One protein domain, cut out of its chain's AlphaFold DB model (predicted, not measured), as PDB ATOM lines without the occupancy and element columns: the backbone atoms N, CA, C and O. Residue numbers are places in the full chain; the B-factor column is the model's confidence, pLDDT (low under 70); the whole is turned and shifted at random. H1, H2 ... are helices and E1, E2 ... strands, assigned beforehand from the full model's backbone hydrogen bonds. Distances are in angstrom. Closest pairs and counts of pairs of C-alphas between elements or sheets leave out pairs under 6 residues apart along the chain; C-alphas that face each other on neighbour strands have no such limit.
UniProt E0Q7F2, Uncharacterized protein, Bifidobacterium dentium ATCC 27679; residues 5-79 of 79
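AT A GLANCE: This is residues 5 to 79 of the 79 residues of an uncharacterized protein of Bifidobacterium dentium ATCC 27679 (UniProt E0Q7F2). A long, narrow hairpin of two antiparallel strands, E1 and E2, has one long helix, H1, running beside it, nearer to E2 than to E1. At the end where E2 finishes and H1 starts, the stretch of residues 34 to 54 folds out and back as a loop, and at the other end of H1 residues 73 to 79 stick out free. The printed part has 75 residues, with two named strands and then one named helix in the order E1, E2, H1; the sheet order is E1 - E2, and the class is mixed, helices and strands. The whole is only just extended, close to loose, with a radius of gyration of the C-alphas of 17.1 A, and its outline is flat, with spans of 54 by 28 by 13 A.

IN THESE COORDINATES: E1 is residues 5 to 17, 34.9 A from first to last C-alpha, and begins at C-alpha 5 at (51.025, -34.439, 247.070). E2 is residues 20 to 33, 36.0 A long, and bends by 55 degrees at residue 30. H1 is residues 55 to 77, 33.3 A long, from C-alpha 55 at (58.028, -32.364, 235.769) to C-alpha 77 at (50.794, -10.879, 211.344).

HOW THE PARTS SIT: E1 and E2 form a hairpin over a tight link of 2 residues, with 162 degrees between their directions. The C-alphas of Asn 12 and Asp 26 face each other at 4.7 A. N 11 and O 27, at 2.8 A, and N 25 and O 13, at 2.9 A, are within hydrogen-bond range. H1 and E2 have 4 pairs of C-alphas within 8 A, the closest being those of Val 29 and Phe 57 at 6.7 A. E1 and H1 are near each other, with 6 pairs of C-alphas within 10 A. In H1 every O i to N i+4 pair is within hydrogen-bond range. Outside the named strands, residues 32 to 33 of E2 pair antiparallel with residues 51 to 52, and residues 40 to 41 with residues 47 to 48.

THE WHOLE: The C-alphas of Asn 36 and Asn 79 are the two farthest apart, at 54.6 A. The printed part has no cut and ends at residue 79, the chain's last residue. The link from E2 to H1 is long, with 21 residues. Residues 73 to 79, of which 73 to 77 belong to H1, stand free. The mean pLDDT of the printed part is 71.8, and 22 residues are under 70, among them residues 33 to 38, 48 to 54 and 78 to 79.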
ATOM      1  N   GLN A   5      51.787 -35.616 247.481       73.56
ATOM      2  CA  GLN A   5      51.025 -34.439 247.070       73.56
ATOM      3  C   GLN A   5      50.384 -33.809 248.308       73.56
ATOM      4  O   GLN A   5      49.672 -34.487 249.053       73.56
ATOM      5  N   ILE A   6      50.637 -32.521 248.530       71.12
ATOM      6  CA  ILE A   6      50.090 -31.780 249.679       71.12
ATOM      7  C   ILE A   6      48.898 -30.901 249.305       71.12
ATOM      8  O   ILE A   6      48.191 -30.410 250.179       71.12
ATOM      9  N   GLY A   7      48.648 -30.734 248.008       70.31
ATOM     10  CA  GLY A   7      47.504 -29.995 247.508       70.31
ATOM     11  C   GLY A   7      47.642 -29.652 246.036       70.31
ATOM     12  O   GLY A   7      48.602 -30.042 245.364       70.31
ATOM     13  N   THR A   8      46.660 -28.903 245.556       72.31
ATOM     14  CA  THR A   8      46.671 -28.275 244.239       72.31
ATOM     15  C   THR A   8      46.519 -26.782 244.458       72.31
ATOM     16  O   THR A   8      45.566 -26.358 245.111       72.31
ATOM     17  N   TYR A   9      47.460 -25.999 243.947       70.38
ATOM     18  CA  TYR A   9      47.498 -24.559 244.168       70.38
ATOM     19  C   TYR A   9      47.276 -23.825 242.844       70.38
ATOM     20  O   TYR A   9      47.880 -24.213 241.837       70.38
ATOM     21  N   PRO A  10      46.412 -22.796 242.819       70.62
ATOM     22  CA  PRO A  10      46.214 -21.991 241.628       70.62
ATOM     23  C   PRO A  10      47.450 -21.119 241.394       70.62
ATOM     24  O   PRO A  10      47.904 -20.402 242.286       70.62
ATOM     25  N   LEU A  11      47.992 -21.185 240.186       71.62
ATOM     26  CA  LEU A  11      49.029 -20.306 239.685       71.62
ATOM     27  C   LEU A  11      48.425 -19.449 238.577       71.62
ATOM     28  O   LEU A  11      47.935 -19.973 237.580       71.62
ATOM     29  N   ASN A  12      48.500 -18.138 238.757       75.19
ATOM     30  CA  ASN A  12      48.088 -17.176 237.754       75.19
ATOM     31  C   ASN A  12      49.325 -16.676 236.996       75.19
ATOM     32  O   ASN A  12      50.277 -16.188 237.612       75.19
ATOM     33  N   ILE A  13      49.328 -16.815 235.672       72.69
ATOM     34  CA  ILE A  13      50.382 -16.297 234.800       72.69
ATOM     35  C   ILE A  13      49.804 -15.145 234.003       72.69
ATOM     36  O   ILE A  13      48.950 -15.333 233.137       72.69
ATOM     37  N   LYS A  14      50.330 -13.954 234.265       75.12
ATOM     38  CA  LYS A  14      50.004 -12.750 233.514       75.12
ATOM     39  C   LYS A  14      51.089 -12.481 232.475       75.12
ATOM     40  O   LYS A  14      52.254 -12.307 232.827       75.12
ATOM     41  N   ILE A  15      50.702 -12.418 231.205       72.31
ATOM     42  CA  ILE A  15      51.581 -12.044 230.094       72.31
ATOM     43  C   ILE A  15      51.273 -10.597 229.732       72.31
ATOM     44  O   ILE A  15      50.134 -10.257 229.414       72.31
ATOM     45  N   VAL A  16      52.287  -9.736 229.797       75.75
ATOM     46  CA  VAL A  16      52.166  -8.300 229.515       75.75
ATOM     47  C   VAL A  16      53.171  -7.867 228.453       75.75
ATOM     48  O   VAL A  16      54.294  -8.368 228.420       75.75
ATOM     49  N   SER A  17      52.784  -6.912 227.608       68.44
ATOM     50  CA  SER A  17      53.691  -6.180 226.717       68.44
ATOM     51  C   SER A  17      53.497  -4.686 226.936       68.44
ATOM     52  O   SER A  17      52.425  -4.130 226.683       68.44
ATOM     53  N   GLY A  18      54.524  -4.038 227.489       77.62
ATOM     54  CA  GLY A  18      54.414  -2.670 227.988       77.62
ATOM     55  C   GLY A  18      53.307  -2.556 229.040       77.62
ATOM     56  O   GLY A  18      53.342  -3.235 230.064       77.62
ATOM     57  N   SER A  19      52.317  -1.705 228.768       78.75
ATOM     58  CA  SER A  19      51.164  -1.471 229.648       78.75
ATOM     59  C   SER A  19      49.969  -2.394 229.373       78.75
ATOM     60  O   SER A  19      48.966  -2.301 230.079       78.75
ATOM     61  N   TYR A  20      50.036  -3.248 228.346       64.31
ATOM     62  CA  TYR A  20      48.912  -4.077 227.913       64.31
ATOM     63  C   TYR A  20      49.022  -5.496 228.463       64.31
ATOM     64  O   TYR A  20      50.065  -6.142 228.357       64.31
ATOM     65  N   GLU A  21      47.921  -5.989 229.029       77.75
ATOM     66  CA  GLU A  21      47.750  -7.401 229.362       77.75
ATOM     67  C   GLU A  21      47.383  -8.166 228.092       77.75
ATOM     68  O   GLU A  21      46.343  -7.916 227.490       77.75
ATOM     69  N   ILE A  22      48.279  -9.059 227.673       73.94
ATOM     70  CA  ILE A  22      48.114  -9.912 226.493       73.94
ATOM     71  C   ILE A  22      47.289 -11.141 226.865       73.94
ATOM     72  O   ILE A  22      46.389 -11.535 226.131       73.94
ATOM     73  N   ALA A  23      47.623 -11.768 227.993       68.00
ATOM     74  CA  ALA A  23      46.976 -12.992 228.425       68.00
ATOM     75  C   ALA A  23      47.008 -13.132 229.942       68.00
ATOM     76  O   ALA A  23      47.929 -12.666 230.620       68.00
ATOM     77  N   ASN A  24      46.008 -13.845 230.438       78.19
ATOM     78  CA  ASN A  24      45.870 -14.209 231.829       78.19
ATOM     79  C   ASN A  24      45.504 -15.687 231.898       78.19
ATOM     80  O   ASN A  24      44.494 -16.097 231.324       78.19
ATOM     81  N   ILE A  25      46.374 -16.490 232.503       74.69
ATOM     82  CA  ILE A  25      46.290 -17.945 232.419       74.69
ATOM     83  C   ILE A  25      46.297 -18.525 233.823       74.69
ATOM     84  O   ILE A  25      47.294 -18.436 234.539       74.69
ATOM     85  N   ASP A  26      45.187 -19.157 234.185       77.69
ATOM     86  CA  ASP A  26      45.041 -19.873 235.444       77.69
ATOM     87  C   ASP A  26      45.416 -21.345 235.263       77.69
ATOM     88  O   ASP A  26      44.804 -22.079 234.484       77.69
ATOM     89  N   ILE A  27      46.424 -21.794 236.009       73.06
ATOM     90  CA  ILE A  27      46.873 -23.186 236.023       73.06
ATOM     91  C   ILE A  27      46.772 -23.725 237.442       73.06
ATOM     92  O   ILE A  27      47.315 -23.163 238.383       73.06
ATOM     93  N   ASN A  28      46.125 -24.874 237.593       73.88
ATOM     94  CA  ASN A  28      46.106 -25.601 238.855       73.88
ATOM     95  C   ASN A  28      47.298 -26.558 238.924       73.88
ATOM     96  O   ASN A  28      47.413 -27.478 238.110       73.88
ATOM     97  N   VAL A  29      48.181 -26.342 239.898       68.50
ATOM     98  CA  VAL A  29      49.455 -27.057 240.014       68.50
ATOM     99  C   VAL A  29      49.413 -28.016 241.193       68.50
ATOM    100  O   VAL A  29      49.292 -27.552 242.329       68.50
ATOM    101  N   PRO A  30      49.522 -29.339 240.977       67.50
ATOM    102  CA  PRO A  30      49.751 -30.261 242.077       67.50
ATOM    103  C   PRO A  30      51.146 -29.994 242.648       67.50
ATOM    104  O   PRO A  30      52.146 -30.071 241.936       67.50
ATOM    105  N   ILE A  31      51.209 -29.643 243.931       70.75
ATOM    106  CA  ILE A  31      52.472 -29.388 244.622       70.75
ATOM    107  C   ILE A  31      52.814 -30.607 245.470       70.75
ATOM    108  O   ILE A  31      52.009 -31.063 246.292       70.75
ATOM    109  N   HIS A  32      54.021 -31.125 245.255       71.25
ATOM    110  CA  HIS A  32      54.569 -32.240 246.006       71.25
ATOM    111  C   HIS A  32      55.633 -31.734 246.975       71.25
ATOM    112  O   HIS A  32      56.434 -30.850 246.661       71.25
ATOM    113  N   VAL A  33      55.615 -32.286 248.181       66.69
ATOM    114  CA  VAL A  33      56.617 -32.012 249.205       66.69
ATOM    115  C   VAL A  33      57.242 -33.336 249.600       66.69
ATOM    116  O   VAL A  33      56.536 -34.327 249.816       66.69
ATOM    117  N   ASP A  34      58.570 -33.340 249.712       66.50
ATOM    118  CA  ASP A  34      59.263 -34.466 250.316       66.50
ATOM    119  C   ASP A  34      58.859 -34.512 251.798       66.50
ATOM    120  O   ASP A  34      59.065 -33.534 252.518       66.50
ATOM    121  N   PRO A  35      58.263 -35.610 252.288       64.12
ATOM    122  CA  PRO A  35      57.846 -35.710 253.682       64.12
ATOM    123  C   PRO A  35      59.010 -35.602 254.684       64.12
ATOM    124  O   PRO A  35      58.754 -35.447 255.876       64.12
ATOM    125  N   ASN A  36      60.265 -35.684 254.226       66.56
ATOM    126  CA  ASN A  36      61.460 -35.466 255.040       66.56
ATOM    127  C   ASN A  36      62.036 -34.047 254.908       66.56
ATOM    128  O   ASN A  36      63.031 -33.740 255.568       66.56
ATOM    129  N   GLU A  37      61.453 -33.191 254.062       67.75
ATOM    130  CA  GLU A  37      61.904 -31.811 253.911       67.75
ATOM    131  C   GLU A  37      61.674 -31.048 255.216       67.75
ATOM    132  O   GLU A  37      60.625 -31.146 255.865       67.75
ATOM    133  N   ARG A  38      62.678 -30.271 255.621       66.31
ATOM    134  CA  ARG A  38      62.604 -29.505 256.857       66.31
ATOM    135  C   ARG A  38      61.630 -28.343 256.676       66.31
ATOM    136  O   ARG A  38      61.830 -27.480 255.830       66.31
ATOM    137  N   VAL A  39      60.597 -28.313 257.511       74.94
ATOM    138  CA  VAL A  39      59.692 -27.166 257.623       74.94
ATOM    139  C   VAL A  39      60.410 -26.053 258.384       74.94
ATOM    140  O   VAL A  39      60.862 -26.255 259.514       74.94
ATOM    141  N   GLU A  40      60.522 -24.881 257.769       75.69
ATOM    142  CA  GLU A  40      61.127 -23.698 258.371       75.69
ATOM    143  C   GLU A  40      60.043 -22.743 258.869       75.69
ATOM    144  O   GLU A  40      59.175 -22.297 258.118       75.69
ATOM    145  N   TYR A  41      60.102 -22.405 260.154       74.44
ATOM    146  CA  TYR A  41      59.183 -21.458 260.776       74.44
ATOM    147  C   TYR A  41      59.832 -20.079 260.810       74.44
ATOM    148  O   TYR A  41      60.890 -19.890 261.411       74.44
ATOM    149  N   GLN A  42      59.197 -19.115 260.157       75.81
ATOM    150  CA  GLN A  42      59.637 -17.731 260.146       75.81
ATOM    151  C   GLN A  42      59.142 -17.012 261.407       75.81
ATOM    152  O   GLN A  42      58.041 -17.257 261.901       75.81
ATOM    153  N   TYR A  43      59.940 -16.067 261.908       69.62
ATOM    154  CA  TYR A  43      59.630 -15.294 263.121       69.62
ATOM    155  C   TYR A  43      58.331 -14.472 263.037       69.62
ATOM    156  O   TYR A  43      57.784 -14.087 264.064       69.62
ATOM    157  N   ASN A  44      57.817 -14.220 261.831       81.19
ATOM    158  CA  ASN A  44      56.547 -13.534 261.580       81.19
ATOM    159  C   ASN A  44      55.327 -14.482 261.555       81.19
ATOM    160  O   ASN A  44      54.240 -14.053 261.171       81.19
ATOM    161  N   GLY A  45      55.492 -15.758 261.916       72.81
ATOM    162  CA  GLY A  45      54.430 -16.767 261.847       72.81
ATOM    163  C   GLY A  45      54.241 -17.384 260.456       72.81
ATOM    164  O   GLY A  45      53.334 -18.192 260.269       72.81
ATOM    165  N   GLY A  46      55.092 -17.033 259.489       74.69
ATOM    166  CA  GLY A  46      55.154 -17.702 258.195       74.69
ATOM    167  C   GLY A  46      55.730 -19.112 258.316       74.69
ATOM    168  O   GLY A  46      56.580 -19.389 259.162       74.69
ATOM    169  N   VAL A  47      55.288 -20.008 257.440       70.31
ATOM    170  CA  VAL A  47      55.852 -21.353 257.298       70.31
ATOM    171  C   VAL A  47      56.416 -21.472 255.890       70.31
ATOM    172  O   VAL A  47      55.708 -21.212 254.919       70.31
ATOM    173  N   SER A  48      57.690 -21.839 255.784       67.81
ATOM    174  CA  SER A  48      58.380 -22.104 254.526       67.81
ATOM    175  C   SER A  48      58.663 -23.596 254.409       67.81
ATOM    176  O   SER A  48      59.117 -24.236 255.359       67.81
ATOM    177  N   VAL A  49      58.375 -24.155 253.240       67.31
ATOM    178  CA  VAL A  49      58.653 -25.552 252.906       67.31
ATOM    179  C   VAL A  49      59.203 -25.570 251.492       67.31
ATOM    180  O   VAL A  49      58.605 -24.967 250.597       67.31
ATOM    181  N   HIS A  50      60.319 -26.259 251.264       67.50
ATOM    182  CA  HIS A  50      60.759 -26.495 249.897       67.50
ATOM    183  C   HIS A  50      59.853 -27.536 249.249       67.50
ATOM    184  O   HIS A  50      59.814 -28.705 249.629       67.50
ATOM    185  N   ALA A  51      59.109 -27.086 248.251       65.12
ATOM    186  CA  ALA A  51      58.288 -27.953 247.440       65.12
ATOM    187  C   ALA A  51      58.983 -28.255 246.115       65.12
ATOM    188  O   ALA A  51      59.662 -27.402 245.535       65.12
ATOM    189  N   LYS A  52      58.775 -29.471 245.615       66.38
ATOM    190  CA  LYS A  52      59.143 -29.827 244.252       66.38
ATOM    191  C   LYS A  52      57.916 -29.687 243.381       66.38
ATOM    192  O   LYS A  52      56.834 -30.200 243.664       66.38
ATOM    193  N   VAL A  53      58.114 -28.967 242.294       66.00
ATOM    194  CA  VAL A  53      57.106 -28.845 241.263       66.00
ATOM    195  C   VAL A  53      57.293 -30.022 240.297       66.00
ATOM    196  O   VAL A  53      58.416 -30.203 239.811       66.00
ATOM    197  N   PRO A  54      56.256 -30.841 240.043       69.12
ATOM    198  CA  PRO A  54      56.394 -32.047 239.230       69.12
ATOM    199  C   PRO A  54      56.801 -31.711 237.791       69.12
ATOM    200  O   PRO A  54      56.460 -30.648 237.269       69.12
ATOM    201  N   ASP A  55      57.520 -32.617 237.126       74.62
ATOM    202  CA  ASP A  55      58.028 -32.364 235.769       74.62
ATOM    203  C   ASP A  55      56.897 -32.124 234.756       74.62
ATOM    204  O   ASP A  55      57.015 -31.242 233.907       74.62
ATOM    205  N   GLU A  56      55.746 -32.784 234.931       72.69
ATOM    206  CA  GLU A  56      54.539 -32.539 234.129       72.69
ATOM    207  C   GLU A  56      54.086 -31.069 234.186       72.69
ATOM    208  O   GLU A  56      53.592 -30.519 233.200       72.69
ATOM    209  N   PHE A  57      54.273 -30.393 235.324       71.25
ATOM    210  CA  PHE A  57      53.964 -28.973 235.415       71.25
ATOM    211  C   PHE A  57      54.940 -28.129 234.594       71.25
ATOM    212  O   PHE A  57      54.502 -27.183 233.944       71.25
ATOM    213  N   LYS A  58      56.239 -28.462 234.566       71.00
ATOM    214  CA  LYS A  58      57.208 -27.742 233.719       71.00
ATOM    215  C   LYS A  58      56.838 -27.870 232.243       71.00
ATOM    216  O   LYS A  58      56.921 -26.886 231.510       71.00
ATOM    217  N   ASP A  59      56.379 -29.048 231.827       77.81
ATOM    218  CA  ASP A  59      55.926 -29.287 230.457       77.81
ATOM    219  C   ASP A  59      54.629 -28.529 230.140       77.81
ATOM    220  O   ASP A  59      54.540 -27.877 229.097       77.81
ATOM    221  N   LYS A  60      53.652 -28.520 231.060       73.31
ATOM    222  CA  LYS A  60      52.427 -27.708 230.936       73.31
ATOM    223  C   LYS A  60      52.737 -26.215 230.846       73.31
ATOM    224  O   LYS A  60      52.226 -25.549 229.953       73.31
ATOM    225  N   MET A  61      53.611 -25.707 231.713       72.62
ATOM    226  CA  MET A  61      54.082 -24.319 231.686       72.62
ATOM    227  C   MET A  61      54.737 -23.968 230.355       72.62
ATOM    228  O   MET A  61      54.420 -22.941 229.760       72.62
ATOM    229  N   ARG A  62      55.640 -24.829 229.870       74.88
ATOM    230  CA  ARG A  62      56.310 -24.631 228.583       74.88
ATOM    231  C   ARG A  62      55.294 -24.569 227.449       74.88
ATOM    232  O   ARG A  62      55.385 -23.664 226.629       74.88
ATOM    233  N   LYS A  63      54.335 -25.497 227.411       79.38
ATOM    234  CA  LYS A  63      53.293 -25.515 226.381       79.38
ATOM    235  C   LYS A  63      52.457 -24.237 226.410       79.38
ATOM    236  O   LYS A  63      52.315 -23.593 225.383       79.38
ATOM    237  N   VAL A  64      51.986 -23.839 227.591       75.62
ATOM    238  CA  VAL A  64      51.204 -22.610 227.780       75.62
ATOM    239  C   VAL A  64      51.965 -21.375 227.292       75.62
ATOM    240  O   VAL A  64      51.394 -20.530 226.606       75.62
ATOM    241  N   LEU A  65      53.257 -21.276 227.609       72.81
ATOM    242  CA  LEU A  65      54.100 -20.173 227.147       72.81
ATOM    243  C   LEU A  65      54.275 -20.181 225.622       72.81
ATOM    244  O   LEU A  65      54.194 -19.124 225.005       72.81
ATOM    245  N   VAL A  66      54.491 -21.350 225.013       78.12
ATOM    246  CA  VAL A  66      54.601 -21.484 223.551       78.12
ATOM    247  C   VAL A  66      53.290 -21.093 222.865       78.12
ATOM    248  O   VAL A  66      53.322 -20.275 221.951       78.12
ATOM    249  N   ASP A  67      52.150 -21.606 223.331       77.50
ATOM    250  CA  ASP A  67      50.827 -21.310 222.764       77.50
ATOM    251  C   ASP A  67      50.516 -19.803 222.841       77.50
ATOM    252  O   ASP A  67      50.018 -19.212 221.880       77.50
ATOM    253  N   ALA A  68      50.874 -19.150 223.953       72.19
ATOM    254  CA  ALA A  68      50.703 -17.709 224.115       72.19
ATOM    255  C   ALA A  68      51.600 -16.891 223.170       72.19
ATOM    256  O   ALA A  68      51.142 -15.901 222.600       72.19
ATOM    257  N   VAL A  69      52.861 -17.300 222.977       74.25
ATOM    258  CA  VAL A  69      53.777 -16.638 222.031       74.25
ATOM    259  C   VAL A  69      53.289 -16.807 220.593       74.25
ATOM    260  O   VAL A  69      53.247 -15.826 219.858       74.25
ATOM    261  N   MET A  70      52.858 -18.010 220.205       77.12
ATOM    262  CA  MET A  70      52.295 -18.265 218.875       77.12
ATOM    263  C   MET A  70      51.041 -17.421 218.616       77.12
ATOM    264  O   MET A  70      50.953 -16.768 217.581       77.12
ATOM    265  N   SER A  71      50.117 -17.359 219.582       74.19
ATOM    266  CA  SER A  71      48.901 -16.534 219.475       74.19
ATOM    267  C   SER A  71      49.227 -15.040 219.329       74.19
ATOM    268  O   SER A  71      48.560 -14.315 218.587       74.19
ATOM    269  N   LEU A  72      50.276 -14.569 220.014       71.81
ATOM    270  CA  LEU A  72      50.770 -13.200 219.869       71.81
ATOM    271  C   LEU A  72      51.359 -12.966 218.472       71.81
ATOM    272  O   LEU A  72      51.062 -11.949 217.854       71.81
ATOM    273  N   GLU A  73      52.180 -13.888 217.964       74.38
ATOM    274  CA  GLU A  73      52.755 -13.783 216.620       74.38
ATOM    275  C   GLU A  73      51.689 -13.763 215.522       74.38
ATOM    276  O   GLU A  73      51.822 -13.000 214.568       74.38
ATOM    277  N   GLU A  74      50.650 -14.593 215.634       74.94
ATOM    278  CA  GLU A  74      49.510 -14.591 214.711       74.94
ATOM    279  C   GLU A  74      48.797 -13.238 214.737       74.94
ATOM    280  O   GLU A  74      48.653 -12.600 213.695       74.94
ATOM    281  N   SER A  75      48.489 -12.728 215.933       69.06
ATOM    282  CA  SER A  75      47.860 -11.412 216.110       69.06
ATOM    283  C   SER A  75      48.694 -10.260 215.527       69.06
ATOM    284  O   SER A  75      48.150  -9.244 215.100       69.06
ATOM    285  N   LEU A  76      50.026 -10.391 215.511       70.81
ATOM    286  CA  LEU A  76      50.934  -9.397 214.928       70.81
ATOM    287  C   LEU A  76      51.043  -9.491 213.400       70.81
ATOM    288  O   LEU A  76      51.396  -8.498 212.774       70.81
ATOM    289  N   LYS A  77      50.768 -10.658 212.804       75.12
ATOM    290  CA  LYS A  77      50.794 -10.879 211.344       75.12
ATOM    291  C   LYS A  77      49.489 -10.472 210.653       75.12
ATOM    292  O   LYS A  77      49.484 -10.315 209.438       75.12
ATOM    293  N   GLU A  78      48.401 -10.340 211.408       62.19
ATOM    294  CA  GLU A  78      47.091  -9.894 210.910       62.19
ATOM    295  C   GLU A  78      46.950  -8.357 210.815       62.19
ATOM    296  O   GLU A  78      45.915  -7.873 210.357       62.19
ATOM    297  N   ASN A  79      47.989  -7.597 211.195       48.97
ATOM    298  CA  ASN A  79      48.125  -6.144 210.979       48.97
ATOM    299  C   ASN A  79      49.103  -5.824 209.841       48.97
ATOM    300  O   ASN A  79      48.917  -4.761 209.206       48.97
TER     301      ASN A  79